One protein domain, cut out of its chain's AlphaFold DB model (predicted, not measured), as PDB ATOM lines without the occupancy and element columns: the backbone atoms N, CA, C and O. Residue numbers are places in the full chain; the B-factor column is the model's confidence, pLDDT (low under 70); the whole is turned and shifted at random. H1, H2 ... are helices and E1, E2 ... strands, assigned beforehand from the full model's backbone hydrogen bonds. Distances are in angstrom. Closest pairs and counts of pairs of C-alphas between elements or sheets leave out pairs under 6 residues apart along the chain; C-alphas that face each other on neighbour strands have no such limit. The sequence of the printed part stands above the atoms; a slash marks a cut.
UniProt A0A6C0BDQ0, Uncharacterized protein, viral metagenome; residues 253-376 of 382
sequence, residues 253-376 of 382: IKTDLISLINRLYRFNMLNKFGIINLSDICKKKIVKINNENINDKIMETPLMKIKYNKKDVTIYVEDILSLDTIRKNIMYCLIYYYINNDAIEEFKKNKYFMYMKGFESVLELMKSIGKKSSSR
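AT A GLANCE: This is residues 253 to 376 of the 382 residues of an uncharacterized protein of viral metagenome (UniProt A0A6C0BDQ0). A compact body of helices crosses round the kinked helix H5, and the hairpin of E1 and E2 reaches out from it as an arm whose tip, residues 307 to 312, sticks out. H1, H2, H3 and H8 pack on H5 at large angles, H1 on its residues 325 to 330 and H3 and H8 both on its residues 334 to 338, and short H4 and H7 sit at corners of the chain. The printed part has 124 residues, with eight named helices and two named strands in the order H1 H2 H3 E1 E2 H4 H5 H6 H7 H8; the sheet, E1 - E2, is antiparallel and the class is mostly helix. The whole is compact, with a radius of gyration of the C-alphas of 14.1 A and spans of 42 by 33 by 24 A.

IN THESE COORDINATES: H1, residues 257 to 272, begins with C-alpha 257 at (36.511, 37.941, -1.956) and is 22.4 A long. H2 is residues 278 to 286 and H3 residues 292 to 299. E1, residues 302 to 308, measures 16.1 A, and E2, residues 311 to 316, 16.0 A. H4 is residues 317 to 321. H5, residues 324 to 339, is 22.6 A long, with a kink of 35 degrees near residue 331. H6 is residues 343 to 349 and H7 residues 351 to 355. H8, residues 359 to 370, is 17.4 A long and ends with C-alpha 370 at (54.759, 42.250, 2.885).

HOW THE PARTS SIT: H5 is the hub, touching six helices. Its residues 325 to 330 touch residues 264 to 271 of H1, about perpendicular at 87 degrees, the closest C-alphas being those of Asn 268 and Ile 326, 5.8 A apart. Its residues 333 to 338 touch residues 366 to 370 of H8 at a steep tilt of 56 degrees, the same way; the closest C-alphas, of Tyr 338 and Gly 370, are 5.2 A apart. Its residues 329 to 336 touch H2, closest at the C-alphas of Ser 279 and Asn 329, 5.2 A. Its residues 334 to 338 touch H3, closest at the C-alphas of Ile 294 and Ile 335, 7.0 A. H4 and H6 touch H5 only at the corner, and so does H7 with H6, only just, with 3 pairs of C-alphas within 8 A. E1 and E2 form a hairpin, with N 306 and O 313 at 2.9 A and N 313 and O 306 at 2.8 A, within hydrogen-bond range; both strands are apart from H5. In H1, H2, H4, H6, H7 and H8 every O i to N i+4 pair is within hydrogen-bond range; in H3 2 of 4 are and in H5 8 of 12.

THE WHOLE: The two C-alphas farthest apart, of Lys 288 and Lys 310, are 45.4 A apart. The printed part has no cut, and the links between named elements are tight. The mean pLDDT of the printed part is 89.6; residue 290 and residues 371 to 376 are under 70.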
ATOM      1  N   ILE A 253      42.307  43.950   2.449       77.25
ATOM      2  CA  ILE A 253      42.430  44.288   1.024       77.25
ATOM      3  C   ILE A 253      41.160  45.033   0.589       77.25
ATOM      4  O   ILE A 253      40.071  44.661   1.017       77.25
ATOM      5  N   LYS A 254      41.247  46.050  -0.282       81.06
ATOM      6  CA  LYS A 254      40.099  46.921  -0.624       81.06
ATOM      7  C   LYS A 254      39.016  46.234  -1.472       81.06
ATOM      8  O   LYS A 254      37.922  46.777  -1.649       81.06
ATOM      9  N   THR A 255      39.278  45.030  -1.972       86.00
ATOM     10  CA  THR A 255      38.344  44.250  -2.794       86.00
ATOM     11  C   THR A 255      37.566  43.217  -1.973       86.00
ATOM     12  O   THR A 255      38.044  42.747  -0.945       86.00
ATOM     13  N   ASP A 256      36.360  42.854  -2.418       91.56
ATOM     14  CA  ASP A 256      35.642  41.689  -1.883       91.56
ATOM     15  C   ASP A 256      36.261  40.362  -2.368       91.56
ATOM     16  O   ASP A 256      37.006  40.336  -3.356       91.56
ATOM     17  N   LEU A 257      35.944  39.264  -1.675       92.44
ATOM     18  CA  LEU A 257      36.511  37.941  -1.956       92.44
ATOM     19  C   LEU A 257      36.205  37.452  -3.378       92.44
ATOM     20  O   LEU A 257      37.116  37.002  -4.066       92.44
ATOM     21  N   ILE A 258      34.955  37.559  -3.833       92.62
ATOM     22  CA  ILE A 258      34.529  37.062  -5.151       92.62
ATOM     23  C   ILE A 258      35.291  37.792  -6.259       92.62
ATOM     24  O   ILE A 258      35.860  37.170  -7.159       92.62
ATOM     25  N   SER A 259      35.391  39.116  -6.146       93.25
ATOM     26  CA  SER A 259      36.213  39.938  -7.030       93.25
ATOM     27  C   SER A 259      37.686  39.531  -7.007       93.25
ATOM     28  O   SER A 259      38.302  39.482  -8.071       93.25
ATOM     29  N   LEU A 260      38.267  39.253  -5.832       94.94
ATOM     30  CA  LEU A 260      39.669  38.840  -5.713       94.94
ATOM     31  C   LEU A 260      39.930  37.524  -6.449       94.94
ATOM     32  O   LEU A 260      40.857  37.459  -7.253       94.94
ATOM     33  N   ILE A 261      39.095  36.506  -6.218       95.19
ATOM     34  CA  ILE A 261      39.225  35.192  -6.864       95.19
ATOM     35  C   ILE A 261      39.132  35.329  -8.382       95.19
ATOM     36  O   ILE A 261      40.013  34.847  -9.093       95.19
ATOM     37  N   ASN A 262      38.142  36.074  -8.880       94.38
ATOM     38  CA  ASN A 262      38.001  36.319 -10.314       94.38
ATOM     39  C   ASN A 262      39.229  37.030 -10.906       94.38
ATOM     40  O   ASN A 262      39.701  36.657 -11.975       94.38
ATOM     41  N   ARG A 263      39.802  38.027 -10.220       95.44
ATOM     42  CA  ARG A 263      41.003  38.749 -10.694       95.44
ATOM     43  C   ARG A 263      42.247  37.857 -10.706       95.44
ATOM     44  O   ARG A 263      43.041  37.934 -11.640       95.44
ATOM     45  N   LEU A 264      42.403  36.986  -9.710       96.12
ATOM     46  CA  LEU A 264      43.494  36.009  -9.664       96.12
ATOM     47  C   LEU A 264      43.350  34.932 -10.736       96.12
ATOM     48  O   LEU A 264      44.342  34.531 -11.341       96.12
ATOM     49  N   TYR A 265      42.120  34.513 -11.019       95.12
ATOM     50  CA  TYR A 265      41.836  33.621 -12.130       95.12
ATOM     51  C   TYR A 265      42.218  34.252 -13.479       95.12
ATOM     52  O   TYR A 265      42.923  33.626 -14.272       95.12
ATOM     53  N   ARG A 266      41.863  35.523 -13.713       95.88
ATOM     54  CA  ARG A 266      42.295  36.263 -14.915       95.88
ATOM     55  C   ARG A 266      43.815  36.328 -15.016       95.88
ATOM     56  O   ARG A 266      44.366  35.973 -16.052       95.88
ATOM     57  N   PHE A 267      44.499  36.701 -13.932       96.94
ATOM     58  CA  PHE A 267      45.964  36.708 -13.878       96.94
ATOM     59  C   PHE A 267      46.556  35.341 -14.249       96.94
ATOM     60  O   PHE A 267      47.507  35.256 -15.027       96.94
ATOM     61  N   ASN A 268      45.975  34.266 -13.719       95.69
ATOM     62  CA  ASN A 268      46.383  32.902 -14.016       95.69
ATOM     63  C   ASN A 268      46.213  32.560 -15.508       95.69
ATOM     64  O   ASN A 268      47.149  32.050 -16.120       95.69
ATOM     65  N   MET A 269      45.072  32.898 -16.115       95.94
ATOM     66  CA  MET A 269      44.830  32.684 -17.549       95.94
ATOM     67  C   MET A 269      45.789  33.480 -18.433       95.94
ATOM     68  O   MET A 269      46.346  32.935 -19.383       95.94
ATOM     69  N   LEU A 270      46.062  34.738 -18.085       96.75
ATOM     70  CA  LEU A 270      47.012  35.561 -18.834       96.75
ATOM     71  C   LEU A 270      48.439  34.995 -18.802       96.75
ATOM     72  O   LEU A 270      49.127  35.062 -19.821       96.75
ATOM     73  N   ASN A 271      48.881  34.436 -17.665       95.88
ATOM     74  CA  ASN A 271      50.171  33.738 -17.590       95.88
ATOM     75  C   ASN A 271      50.141  32.430 -18.387       95.88
ATOM     76  O   ASN A 271      51.052  32.179 -19.170       95.88
ATOM     77  N   LYS A 272      49.084  31.619 -18.230       94.12
ATOM     78  CA  LYS A 272      48.932  30.326 -18.919       94.12
ATOM     79  C   LYS A 272      49.055  30.466 -20.440       94.12
ATOM     80  O   LYS A 272      49.697  29.633 -21.068       94.12
ATOM     81  N   PHE A 273      48.480  31.520 -21.019       94.56
ATOM     82  CA  PHE A 273      48.518  31.773 -22.465       94.56
ATOM     83  C   PHE A 273      49.699  32.642 -22.926       94.56
ATOM     84  O   PHE A 273      49.737  33.068 -24.081       94.56
ATOM     85  N   GLY A 274      50.658  32.952 -22.044       95.12
ATOM     86  CA  GLY A 274      51.836  33.755 -22.393       95.12
ATOM     87  C   GLY A 274      51.509  35.185 -22.844       95.12
ATOM     88  O   GLY A 274      52.284  35.816 -23.568       95.12
ATOM     89  N   ILE A 275      50.344  35.712 -22.452       96.56
ATOM     90  CA  ILE A 275      49.981  37.119 -22.673       96.56
ATOM     91  C   ILE A 275      50.767  37.998 -21.697       96.56
ATOM     92  O   ILE A 275      51.257  39.067 -22.066       96.56
ATOM     93  N   ILE A 276      50.949  37.497 -20.475       96.88
ATOM     94  CA  ILE A 276      51.936  37.975 -19.507       96.88
ATOM     95  C   ILE A 276      52.854  36.812 -19.115       96.88
ATOM     96  O   ILE A 276      52.510  35.652 -19.302       96.88
ATOM     97  N   ASN A 277      54.027  37.122 -18.572       96.25
ATOM     98  CA  ASN A 277      55.045  36.148 -18.159       96.25
ATOM     99  C   ASN A 277      55.566  36.434 -16.739       96.25
ATOM    100  O   ASN A 277      56.711  36.129 -16.404       96.25
ATOM    101  N   LEU A 278      54.733  37.065 -15.907       96.06
ATOM    102  CA  LEU A 278      55.128  37.535 -14.579       96.06
ATOM    103  C   LEU A 278      55.457  36.367 -13.643       96.06
ATOM    104  O   LEU A 278      56.442  36.438 -12.913       96.06
ATOM    105  N   SER A 279      54.707  35.263 -13.713       94.88
ATOM    106  CA  SER A 279      54.980  34.067 -12.907       94.88
ATOM    107  C   SER A 279      56.364  33.473 -13.188       94.88
ATOM    108  O   SER A 279      57.086  33.135 -12.247       94.88
ATOM    109  N   ASP A 280      56.776  33.416 -14.456       95.12
ATOM    110  CA  ASP A 280      58.096  32.911 -14.851       95.12
ATOM    111  C   ASP A 280      59.230  33.853 -14.438       95.12
ATOM    112  O   ASP A 280      60.290  33.393 -14.003       95.12
ATOM    113  N   ILE A 281      59.014  35.169 -14.543       93.88
ATOM    114  CA  ILE A 281      59.969  36.182 -14.070       93.88
ATOM    115  C   ILE A 281      60.198  36.013 -12.563       93.88
ATOM    116  O   ILE A 281      61.344  35.868 -12.132       93.88
ATOM    117  N   CYS A 282      59.123  35.945 -11.772       93.31
ATOM    118  CA  CYS A 282      59.196  35.740 -10.325       93.31
ATOM    119  C   CYS A 282      59.890  34.417  -9.977       93.31
ATOM    120  O   CYS A 282      60.793  34.386  -9.141       93.31
ATOM    121  N   LYS A 283      59.532  33.323 -10.663       92.88
ATOM    122  CA  LYS A 283      60.145  32.005 -10.454       92.88
ATOM    123  C   LYS A 283      61.661  32.049 -10.655       92.88
ATOM    124  O   LYS A 283      62.399  31.571  -9.797       92.88
ATOM    125  N   LYS A 284      62.145  32.671 -11.737       92.81
ATOM    126  CA  LYS A 284      63.588  32.814 -12.018       92.81
ATOM    127  C   LYS A 284      64.331  33.614 -10.943       92.81
ATOM    128  O   LYS A 284      65.503  33.342 -10.691       92.81
ATOM    129  N   LYS A 285      63.670  34.584 -10.309       90.12
ATOM    130  CA  LYS A 285      64.244  35.389  -9.217       90.12
ATOM    131  C   LYS A 285      64.319  34.614  -7.893       90.12
ATOM    132  O   LYS A 285      65.259  34.827  -7.137       90.12
ATOM    133  N   ILE A 286      63.386  33.688  -7.650       89.06
ATOM    134  CA  ILE A 286      63.276  32.920  -6.396       89.06
ATOM    135  C   ILE A 286      64.238  31.740  -6.294       89.06
ATOM    136  O   ILE A 286      64.680  31.434  -5.192       89.06
ATOM    137  N   VAL A 287      64.566  31.067  -7.407       77.56
ATOM    138  CA  VAL A 287      65.380  29.823  -7.432       77.56
ATOM    139  C   VAL A 287      66.714  29.940  -6.670       77.56
ATOM    140  O   VAL A 287      67.305  28.936  -6.294       77.56
ATOM    141  N   LYS A 288      67.177  31.159  -6.388       70.38
ATOM    142  CA  LYS A 288      68.403  31.444  -5.641       70.38
ATOM    143  C   LYS A 288      68.252  31.415  -4.106       70.38
ATOM    144  O   LYS A 288      69.222  31.725  -3.425       70.38
ATOM    145  N   ILE A 289      67.071  31.112  -3.557       71.69
ATOM    146  CA  ILE A 289      66.747  31.292  -2.127       71.69
ATOM    147  C   ILE A 289      66.026  30.047  -1.581       71.69
ATOM    148  O   ILE A 289      65.180  29.478  -2.270       71.69
ATOM    149  N   ASN A 290      66.346  29.618  -0.354       69.62
ATOM    150  CA  ASN A 290      65.651  28.526   0.341       69.62
ATOM    151  C   ASN A 290      64.398  29.066   1.071       69.62
ATOM    152  O   ASN A 290      64.521  29.996   1.867       69.62
ATOM    153  N   ASN A 291      63.197  28.534   0.788       72.12
ATOM    154  CA  ASN A 291      61.928  29.265   1.009       72.12
ATOM    155  C   ASN A 291      60.858  28.562   1.865       72.12
ATOM    156  O   ASN A 291      59.741  29.072   1.935       72.12
ATOM    157  N   GLU A 292      61.128  27.420   2.502       74.94
ATOM    158  CA  GLU A 292      60.063  26.658   3.191       74.94
ATOM    159  C   GLU A 292      59.347  27.489   4.274       74.94
ATOM    160  O   GLU A 292      58.136  27.681   4.190       74.94
ATOM    161  N   ASN A 293      60.096  28.150   5.165       84.50
ATOM    162  CA  ASN A 293      59.537  29.036   6.203       84.50
ATOM    163  C   ASN A 293      58.768  30.259   5.661       84.50
ATOM    164  O   ASN A 293      58.014  30.900   6.396       84.50
ATOM    165  N   ILE A 294      59.006  30.656   4.407       88.00
ATOM    166  CA  ILE A 294      58.316  31.794   3.785       88.00
ATOM    167  C   ILE A 294      56.919  31.369   3.336       88.00
ATOM    168  O   ILE A 294      55.970  32.136   3.491       88.00
ATOM    169  N   ASN A 295      56.782  30.145   2.823       90.38
ATOM    170  CA  ASN A 295      55.504  29.631   2.348       90.38
ATOM    171  C   ASN A 295      54.464  29.602   3.467       90.38
ATOM    172  O   ASN A 295      53.365  30.116   3.263       90.38
ATOM    173  N   ASP A 296      54.824  29.091   4.642       91.12
ATOM    174  CA  ASP A 296      53.900  28.983   5.775       91.12
ATOM    175  C   ASP A 296      53.432  30.366   6.239       91.12
ATOM    176  O   ASP A 296      52.233  30.625   6.338       91.12
ATOM    177  N   LYS A 297      54.362  31.323   6.370       91.81
ATOM    178  CA  LYS A 297      54.031  32.719   6.712       91.81
ATOM    179  C   LYS A 297      53.087  33.363   5.696       91.81
ATOM    180  O   LYS A 297      52.201  34.132   6.077       91.81
ATOM    181  N   ILE A 298      53.284  33.086   4.405       93.94
ATOM    182  CA  ILE A 298      52.383  33.562   3.351       93.94
ATOM    183  C   ILE A 298      51.005  32.923   3.528       93.94
ATOM    184  O   ILE A 298      50.025  33.658   3.596       93.94
ATOM    185  N   MET A 299      50.925  31.595   3.643       93.38
ATOM    186  CA  MET A 299      49.668  30.841   3.750       93.38
ATOM    187  C   MET A 299      48.826  31.274   4.960       93.38
ATOM    188  O   MET A 299      47.626  31.516   4.814       93.38
ATOM    189  N   GLU A 300      49.460  31.471   6.116       94.06
ATOM    190  CA  GLU A 300      48.829  31.899   7.372       94.06
ATOM    191  C   GLU A 300      48.432  33.384   7.400       94.06
ATOM    192  O   GLU A 300      47.855  33.868   8.379       94.06
ATOM    193  N   THR A 301      48.728  34.157   6.350       93.94
ATOM    194  CA  THR A 301      48.387  35.582   6.326       93.94
ATOM    195  C   THR A 301      46.866  35.767   6.193       93.94
ATOM    196  O   THR A 301      46.285  35.361   5.183       93.94
ATOM    197  N   PRO A 302      46.183  36.409   7.167       93.81
ATOM    198  CA  PRO A 302      44.764  36.725   7.054       93.81
ATOM    199  C   PRO A 302      44.547  37.857   6.045       93.81
ATOM    200  O   PRO A 302      45.277  38.850   6.047       93.81
ATOM    201  N   LEU A 303      43.509  37.727   5.222       92.56
ATOM    202  CA  LEU A 303      43.181  38.642   4.127       92.56
ATOM    203  C   LEU A 303      41.921  39.470   4.372       92.56
ATOM    204  O   LEU A 303      41.851  40.631   3.977       92.56
ATOM    205  N   MET A 304      40.893  38.878   4.972       94.19
ATOM    206  CA  MET A 304      39.623  39.562   5.229       94.19
ATOM    207  C   MET A 304      38.742  38.752   6.175       94.19
ATOM    208  O   MET A 304      38.959  37.558   6.378       94.19
ATOM    209  N   LYS A 305      37.717  39.408   6.723       93.56
ATOM    210  CA  LYS A 305      36.589  38.740   7.378       93.56
ATOM    211  C   LYS A 305      35.358  38.853   6.489       93.56
ATOM    212  O   LYS A 305      35.021  39.946   6.024       93.56
ATOM    213  N   ILE A 306      34.681  37.734   6.281       93.06
ATOM    214  CA  ILE A 306      33.431  37.650   5.527       93.06
ATOM    215  C   ILE A 306      32.316  37.109   6.422       93.06
ATOM    216  O   ILE A 306      32.584  36.452   7.423       93.06
ATOM    217  N   LYS A 307      31.070  37.335   6.018       89.81
ATOM    218  CA  LYS A 307      29.891  36.599   6.450       89.81
ATOM    219  C   LYS A 307      29.554  35.595   5.367       89.81
ATOM    220  O   LYS A 307      29.208  35.988   4.256       89.81
ATOM    221  N   TYR A 308      29.640  34.319   5.716       88.19
ATOM    222  CA  TYR A 308      29.154  33.225   4.893       88.19
ATOM    223  C   TYR A 308      27.910  32.627   5.537       88.19
ATOM    224  O   TYR A 308      27.982  32.146   6.668       88.19
ATOM    225  N   ASN A 309      26.754  32.692   4.869       83.00
ATOM    226  CA  ASN A 309      25.470  32.248   5.438       83.00
ATOM    227  C   ASN A 309      25.240  32.769   6.872       83.00
ATOM    228  O   ASN A 309      24.875  32.019   7.776       83.00
ATOM    229  N   LYS A 310      25.483  34.072   7.080       84.75
ATOM    230  CA  LYS A 310      25.368  34.785   8.371       84.75
ATOM    231  C   LYS A 310      26.406  34.412   9.445       84.75
ATOM    232  O   LYS A 310      26.334  34.966  10.536       84.75
ATOM    233  N   LYS A 311      27.378  33.539   9.158       88.00
ATOM    234  CA  LYS A 311      28.488  33.204  10.068       88.00
ATOM    235  C   LYS A 311      29.753  33.964   9.686       88.00
ATOM    236  O   LYS A 311      30.102  34.012   8.507       88.00
ATOM    237  N   ASP A 312      30.445  34.527  10.671       91.94
ATOM    238  CA  ASP A 312      31.720  35.203  10.441       91.94
ATOM    239  C   ASP A 312      32.831  34.181  10.161       91.94
ATOM    240  O   ASP A 312      33.012  33.214  10.899       91.94
ATOM    241  N   VAL A 313      33.593  34.406   9.091       92.69
ATOM    242  CA  VAL A 313      34.720  33.562   8.682       92.69
ATOM    243  C   VAL A 313      35.916  34.450   8.361       92.69
ATOM    244  O   VAL A 313      35.802  35.420   7.609       92.69
ATOM    245  N   THR A 314      37.080  34.112   8.917       94.06
ATOM    246  CA  THR A 314      38.351  34.733   8.518       94.06
ATOM    247  C   THR A 314      38.914  33.987   7.316       94.06
ATOM    248  O   THR A 314      39.031  32.763   7.339       94.06
ATOM    249  N   ILE A 315      39.247  34.732   6.269       95.00
ATOM    250  CA  ILE A 315      39.849  34.216   5.043       95.00
ATOM    251  C   ILE A 315      41.350  34.436   5.102       95.00
ATOM    252  O   ILE A 315      41.800  35.550   5.380       95.00
ATOM    253  N   TYR A 316      42.103  33.386   4.804       94.94
ATOM    254  CA  TYR A 316      43.559  33.383   4.747       94.94
ATOM    255  C   TYR A 316      44.043  33.264   3.301       94.94
ATOM    256  O   TYR A 316      43.283  32.883   2.408       94.94
ATOM    257  N   VAL A 317      45.318  33.565   3.054       94.94
ATOM    258  CA  VAL A 317      45.942  33.333   1.741       94.94
ATOM    259  C   VAL A 317      45.836  31.862   1.343       94.94
ATOM    260  O   VAL A 317      45.540  31.571   0.186       94.94
ATOM    261  N   GLU A 318      45.998  30.942   2.297       94.88
ATOM    262  CA  GLU A 318      45.850  29.504   2.064       94.88
ATOM    263  C   GLU A 318      44.500  29.135   1.430       94.88
ATOM    264  O   GLU A 318      44.435  28.243   0.588       94.88
ATOM    265  N   ASP A 319      43.419  29.847   1.767       93.94
ATOM    266  CA  ASP A 319      42.106  29.583   1.175       93.94
ATOM    267  C   ASP A 319      42.107  29.797  -0.328       93.94
ATOM    268  O   ASP A 319      41.621  28.958  -1.082       93.94
ATOM    269  N   ILE A 320      42.731  30.887  -0.760       93.38
ATOM    270  CA  ILE A 320      42.862  31.252  -2.164       93.38
ATOM    271  C   ILE A 320      43.847  30.323  -2.876       93.38
ATOM    272  O   ILE A 320      43.591  29.873  -3.990       93.38
ATOM    273  N   LEU A 321      44.979  30.026  -2.235       92.56
ATOM    274  CA  LEU A 321      46.035  29.192  -2.811       92.56
ATOM    275  C   LEU A 321      45.738  27.695  -2.758       92.56
ATOM    276  O   LEU A 321      46.486  26.913  -3.334       92.56
ATOM    277  N   SER A 322      44.650  27.283  -2.115       89.81
ATOM    278  CA  SER A 322      44.149  25.913  -2.223       89.81
ATOM    279  C   SER A 322      43.568  25.591  -3.603       89.81
ATOM    280  O   SER A 322      43.397  24.422  -3.937       89.81
ATOM    281  N   LEU A 323      43.305  26.616  -4.418       90.38
ATOM    282  CA  LEU A 323      42.934  26.468  -5.819       90.38
ATOM    283  C   LEU A 323      44.194  26.162  -6.637       90.38
ATOM    284  O   LEU A 323      44.943  27.075  -7.003       90.38
ATOM    285  N   ASP A 324      44.440  24.882  -6.923       85.50
ATOM    286  CA  ASP A 324      45.682  24.399  -7.550       85.50
ATOM    287  C   ASP A 324      46.062  25.162  -8.827       85.50
ATOM    288  O   ASP A 324      47.240  25.482  -9.033       85.50
ATOM    289  N   THR A 325      45.074  25.499  -9.665       83.94
ATOM    290  CA  THR A 325      45.305  26.241 -10.911       83.94
ATOM    291  C   THR A 325      45.883  27.634 -10.634       83.94
ATOM    292  O   THR A 325      46.821  28.051 -11.308       83.94
ATOM    293  N   ILE A 326      45.387  28.347  -9.618       87.88
ATOM    294  CA  ILE A 326      45.869  29.692  -9.258       87.88
ATOM    295  C   ILE A 326      47.204  29.608  -8.512       87.88
ATOM    296  O   ILE A 326      48.113  30.400  -8.791       87.88
ATOM    297  N   ARG A 327      47.347  28.634  -7.601       91.56
ATOM    298  CA  ARG A 327      48.512  28.466  -6.718       91.56
ATOM    299  C   ARG A 327      49.830  28.531  -7.473       91.56
ATOM    300  O   ARG A 327      50.704  29.312  -7.103       91.56
ATOM    301  N   LYS A 328      49.970  27.729  -8.534       84.50
ATOM    302  CA  LYS A 328      51.235  27.581  -9.274       84.50
ATOM    303  C   LYS A 328      51.749  28.908  -9.832       84.50
ATOM    304  O   LYS A 328      52.947  29.167  -9.769       84.50
ATOM    305  N   ASN A 329      50.852  29.757 -10.330       88.88
ATOM    306  CA  ASN A 329      51.232  31.002 -10.992       88.88
ATOM    307  C   ASN A 329      51.390  32.169 -10.012       88.88
ATOM    308  O   ASN A 329      52.309  32.979 -10.165       88.88
ATOM    309  N   ILE A 330      50.542  32.266  -8.986       94.25
ATOM    310  CA  ILE A 330      50.617  33.396  -8.054       94.25
ATOM    311  C   ILE A 330      51.644  33.181  -6.938       94.25
ATOM    312  O   ILE A 330      52.270  34.151  -6.524       94.25
ATOM    313  N   MET A 331      51.883  31.944  -6.476       93.56
ATOM    314  CA  MET A 331      52.729  31.693  -5.300       93.56
ATOM    315  C   MET A 331      54.159  32.206  -5.490       93.56
ATOM    316  O   MET A 331      54.692  32.875  -4.609       93.56
ATOM    317  N   TYR A 332      54.755  31.988  -6.666       92.88
ATOM    318  CA  TYR A 332      56.062  32.571  -6.984       92.88
ATOM    319  C   TYR A 332      56.034  34.101  -6.927       92.88
ATOM    320  O   TYR A 332      56.974  34.728  -6.467       92.88
ATOM    321  N   CYS A 333      54.949  34.743  -7.338       94.44
ATOM    322  CA  CYS A 333      54.857  36.197  -7.259       94.44
ATOM    323  C   CYS A 333      54.777  36.684  -5.804       94.44
ATOM    324  O   CYS A 333      55.408  37.678  -5.451       94.44
ATOM    325  N   LEU A 334      54.049  35.959  -4.950       94.62
ATOM    326  CA  LEU A 334      53.923  36.279  -3.526       94.62
ATOM    327  C   LEU A 334      55.246  36.095  -2.777       94.62
ATOM    328  O   LEU A 334      55.631  36.979  -2.018       94.62
ATOM    329  N   ILE A 335      55.954  34.986  -3.017       92.81
ATOM    330  CA  ILE A 335      57.278  34.730  -2.430       92.81
ATOM    331  C   ILE A 335      58.266  35.806  -2.883       92.81
ATOM    332  O   ILE A 335      58.981  36.364  -2.054       92.81
ATOM    333  N   TYR A 336      58.286  36.133  -4.181       92.31
ATOM    334  CA  TYR A 336      59.221  37.123  -4.709       92.31
ATOM    335  C   TYR A 336      58.982  38.480  -4.054       92.31
ATOM    336  O   TYR A 336      59.930  39.080  -3.562       92.31
ATOM    337  N   TYR A 337      57.717  38.897  -3.943       92.31
ATOM    338  CA  TYR A 337      57.359  40.126  -3.245       92.31
ATOM    339  C   TYR A 337      57.712  40.107  -1.754       92.31
ATOM    340  O   TYR A 337      58.192  41.102  -1.222       92.31
ATOM    341  N   TYR A 338      57.477  38.983  -1.068       90.06
ATOM    342  CA  TYR A 338      57.786  38.845   0.357       90.06
ATOM    343  C   TYR A 338      59.279  39.044   0.644       90.06
ATOM    344  O   TYR A 338      59.641  39.637   1.657       90.06
ATOM    345  N   ILE A 339      60.133  38.544  -0.251       88.06
ATOM    346  CA  ILE A 339      61.590  38.656  -0.151       88.06
ATOM    347  C   ILE A 339      62.064  40.032  -0.626       88.06
ATOM    348  O   ILE A 339      62.966  40.618  -0.033       88.06
ATOM    349  N   ASN A 340      61.476  40.537  -1.711       84.75
ATOM    350  CA  ASN A 340      61.890  41.762  -2.366       84.75
ATOM    351  C   ASN A 340      60.670  42.586  -2.800       84.75
ATOM    352  O   ASN A 340      59.904  42.207  -3.689       84.75
ATOM    353  N   ASN A 341      60.522  43.765  -2.198       81.44
ATOM    354  CA  ASN A 341      59.411  44.672  -2.479       81.44
ATOM    355  C   ASN A 341      59.407  45.216  -3.929       81.44
ATOM    356  O   ASN A 341      58.419  45.835  -4.334       81.44
ATOM    357  N   ASP A 342      60.464  44.988  -4.721       85.19
ATOM    358  CA  ASP A 342      60.569  45.425  -6.121       85.19
ATOM    359  C   ASP A 342      59.637  44.680  -7.096       85.19
ATOM    360  O   ASP A 342      59.387  45.179  -8.197       85.19
ATOM    361  N   ALA A 343      59.045  43.546  -6.698       86.25
ATOM    362  CA  ALA A 343      58.180  42.755  -7.577       86.25
ATOM    363  C   ALA A 343      56.989  43.563  -8.134       86.25
ATOM    364  O   ALA A 343      56.523  43.308  -9.242       86.25
ATOM    365  N   ILE A 344      56.511  44.577  -7.403       91.19
ATOM    366  CA  ILE A 344      55.439  45.468  -7.875       91.19
ATOM    367  C   ILE A 344      55.871  46.285  -9.096       91.19
ATOM    368  O   ILE A 344      55.064  46.494 -10.003       91.19
ATOM    369  N   GLU A 345      57.116  46.754  -9.137       92.94
ATOM    370  CA  GLU A 345      57.603  47.553 -10.261       92.94
ATOM    371  C   GLU A 345      57.754  46.691 -11.517       92.94
ATOM    372  O   GLU A 345      57.395  47.130 -12.609       92.94
ATOM    373  N   GLU A 346      58.157  45.425 -11.373       92.75
ATOM    374  CA  GLU A 346      58.145  44.461 -12.483       92.75
ATOM    375  C   GLU A 346      56.736  44.240 -13.048       92.75
ATOM    376  O   GLU A 346      56.540  44.206 -14.264       92.75
ATOM    377  N   PHE A 347      55.726  44.166 -12.181       95.12
ATOM    378  CA  PHE A 347      54.333  44.021 -12.602       95.12
ATOM    379  C   PHE A 347      53.848  45.245 -13.385       95.12
ATOM    380  O   PHE A 347      53.231  45.097 -14.441       95.12
ATOM    381  N   LYS A 348      54.167  46.455 -12.909       95.88
ATOM    382  CA  LYS A 348      53.762  47.711 -13.557       95.88
ATOM    383  C   LYS A 348      54.381  47.920 -14.940       95.88
ATOM    384  O   LYS A 348      53.765  48.572 -15.779       95.88
ATOM    385  N   LYS A 349      55.562  47.350 -15.206       96.44
ATOM    386  CA  LYS A 349      56.193  47.382 -16.539       96.44
ATOM    387  C   LYS A 349      55.404  46.581 -17.583       96.44
ATOM    388  O   LYS A 349      55.529  46.838 -18.780       96.44
ATOM    389  N   ASN A 350      54.590  45.607 -17.168       97.06
ATOM    390  CA  ASN A 350      53.821  44.783 -18.093       97.06
ATOM    391  C   ASN A 350      52.495  45.463 -18.487       97.06
ATOM    392  O   ASN A 350      51.527  45.474 -17.726       97.06
ATOM    393  N   LYS A 351      52.419  45.964 -19.728       97.06
ATOM    394  CA  LYS A 351      51.233  46.673 -20.247       97.06
ATOM    395  C   LYS A 351      49.928  45.867 -20.171       97.06
ATOM    396  O   LYS A 351      48.871  46.443 -19.938       97.06
ATOM    397  N   TYR A 352      49.982  44.549 -20.374       97.75
ATOM    398  CA  TYR A 352      48.786  43.701 -20.383       97.75
ATOM    399  C   TYR A 352      48.290  43.424 -18.968       97.75
ATOM    400  O   TYR A 352      47.083  43.429 -18.741       97.75
ATOM    401  N   PHE A 353      49.202  43.271 -18.006       97.75
ATOM    402  CA  PHE A 353      48.833  43.226 -16.594       97.75
ATOM    403  C   PHE A 353      48.136  44.523 -16.168       97.75
ATOM    404  O   PHE A 353      47.066  44.466 -15.570       97.75
ATOM    405  N   MET A 354      48.671  45.681 -16.563       97.69
ATOM    406  CA  MET A 354      48.058  46.986 -16.273       97.69
ATOM    407  C   MET A 354      46.699  47.194 -16.965       97.69
ATOM    408  O   MET A 354      45.880  47.973 -16.492       97.69
ATOM    409  N   TYR A 355      46.432  46.486 -18.067       97.06
ATOM    410  CA  TYR A 355      45.137  46.502 -18.755       97.06
ATOM    411  C   TYR A 355      44.130  45.481 -18.186       97.06
ATOM    412  O   TYR A 355      42.946  45.494 -18.537       97.06
ATOM    413  N   MET A 356      44.563  44.577 -17.304       97.44
ATOM    414  CA  MET A 356      43.673  43.617 -16.656       97.44
ATOM    415  C   MET A 356      42.746  44.339 -15.668       97.44
ATOM    416  O   MET A 356      43.192  45.000 -14.731       97.44
ATOM    417  N   LYS A 357      41.430  44.181 -15.827       95.50
ATOM    418  CA  LYS A 357      40.424  44.809 -14.964       95.50
ATOM    419  C   LYS A 357      40.578  44.318 -13.522       95.50
ATOM    420  O   LYS A 357      40.297  43.151 -13.228       95.50
ATOM    421  N   GLY A 358      40.951  45.234 -12.627       93.75
ATOM    422  CA  GLY A 358      41.160  44.975 -11.201       93.75
ATOM    423  C   GLY A 358      42.560  44.463 -10.845       93.75
ATOM    424  O   GLY A 358      42.711  43.813  -9.808       93.75
ATOM    425  N   PHE A 359      43.576  44.713 -11.679       96.31
ATOM    426  CA  PHE A 359      44.966  44.331 -11.400       96.31
ATOM    427  C   PHE A 359      45.467  44.828 -10.035       96.31
ATOM    428  O   PHE A 359      46.278  44.162  -9.387       96.31
ATOM    429  N   GLU A 360      44.935  45.949  -9.545       95.94
ATOM    430  CA  GLU A 360      45.278  46.540  -8.257       95.94
ATOM    431  C   GLU A 360      45.033  45.569  -7.105       95.94
ATOM    432  O   GLU A 360      45.806  45.557  -6.157       95.94
ATOM    433  N   SER A 361      44.024  44.697  -7.188       94.44
ATOM    434  CA  SER A 361      43.773  43.705  -6.134       94.44
ATOM    435  C   SER A 361      44.834  42.624  -6.051       94.44
ATOM    436  O   SER A 361      45.088  42.117  -4.962       94.44
ATOM    437  N   VAL A 362      45.474  42.290  -7.172       95.38
ATOM    438  CA  VAL A 362      46.622  41.377  -7.169       95.38
ATOM    439  C   VAL A 362      47.803  42.054  -6.471       95.38
ATOM    440  O   VAL A 362      48.441  41.454  -5.609       95.38
ATOM    441  N   LEU A 363      48.034  43.342  -6.753       95.12
ATOM    442  CA  LEU A 363      49.072  44.124  -6.077       95.12
ATOM    443  C   LEU A 363      48.767  44.342  -4.588       95.12
ATOM    444  O   LEU A 363      49.674  44.315  -3.762       95.12
ATOM    445  N   GLU A 364      47.509  44.566  -4.215       93.44
ATOM    446  CA  GLU A 364      47.102  44.704  -2.816       93.44
ATOM    447  C   GLU A 364      47.255  43.392  -2.043       93.44
ATOM    448  O   GLU A 364      47.706  43.431  -0.897       93.44
ATOM    449  N   LEU A 365      46.958  42.244  -2.667       94.12
ATOM    450  CA  LEU A 365      47.251  40.931  -2.091       94.12
ATOM    451  C   LEU A 365      48.743  40.809  -1.772       94.12
ATOM    452  O   LEU A 365      49.091  40.516  -0.629       94.12
ATOM    453  N   MET A 366      49.613  41.126  -2.733       93.56
ATOM    454  CA  MET A 366      51.066  41.130  -2.522       93.56
ATOM    455  C   MET A 366      51.444  42.058  -1.356       93.56
ATOM    456  O   MET A 366      52.064  41.622  -0.387       93.56
ATOM    457  N   LYS A 367      50.970  43.311  -1.358       92.19
ATOM    458  CA  LYS A 367      51.236  44.280  -0.275       92.19
ATOM    459  C   LYS A 367      50.777  43.800   1.102       92.19
ATOM    460  O   LYS A 367      51.451  44.087   2.092       92.19
ATOM    461  N   SER A 368      49.644  43.100   1.183       90.06
ATOM    462  CA  SER A 368      49.101  42.585   2.447       90.06
ATOM    463  C   SER A 368      50.022  41.552   3.102       90.06
ATOM    464  O   SER A 368      50.111  41.494   4.326       90.06
ATOM    465  N   ILE A 369      50.770  40.818   2.276       89.06
ATOM    466  CA  ILE A 369      51.750  39.815   2.691       89.06
ATOM    467  C   ILE A 369      53.050  40.484   3.179       89.06
ATOM    468  O   ILE A 369      53.607  40.075   4.195       89.06
ATOM    469  N   GLY A 370      53.505  41.562   2.523       80.50
ATOM    470  CA  GLY A 370      54.759  42.250   2.885       80.50
ATOM    471  C   GLY A 370      54.693  43.146   4.133       80.50
ATOM    472  O   GLY A 370      55.686  43.292   4.835       80.50
ATOM    473  N   LYS A 371      53.534  43.727   4.479       65.94
ATOM    474  CA  LYS A 371      53.417  44.665   5.623       65.94
ATOM    475  C   LYS A 371      53.709  44.053   7.003       65.94
ATOM    476  O   LYS A 371      53.945  44.799   7.946       65.94
ATOM    477  N   LYS A 372      53.656  42.725   7.147       58.91
ATOM    478  CA  LYS A 372      53.868  42.032   8.432       58.91
ATOM    479  C   LYS A 372      55.300  41.546   8.653       58.91
ATOM    480  O   LYS A 372      55.654  41.241   9.790       58.91
ATOM    481  N   SER A 373      56.126  41.448   7.607       54.09
ATOM    482  CA  SER A 373      57.532  41.058   7.772       54.09
ATOM    483  C   SER A 373      58.349  42.200   8.381       54.09
ATOM    484  O   SER A 373      59.127  41.972   9.304       54.09
ATOM    485  N   SER A 374      58.090  43.440   7.963       51.72
ATOM    486  CA  SER A 374      58.784  44.633   8.461       51.72
ATOM    487  C   SER A 374      58.519  44.942   9.939       51.72
ATOM    488  O   SER A 374      59.416  45.438  10.608       51.72
ATOM    489  N   SER A 375      57.356  44.577  10.494       51.56
ATOM    490  CA  SER A 375      57.054  44.771  11.923       51.56
ATOM    491  C   SER A 375      57.626  43.687  12.850       51.56
ATOM    492  O   SER A 375      57.495  43.806  14.062       51.56
ATOM    493  N   ARG A 376      58.201  42.599  12.314       48.03
ATOM    494  CA  ARG A 376      58.827  41.524  13.115       48.03
ATOM    495  C   ARG A 376      60.355  41.540  13.060       48.03
ATOM    496  O   ARG A 376      60.986  40.970  13.940       48.03
TER     497      ARG A 376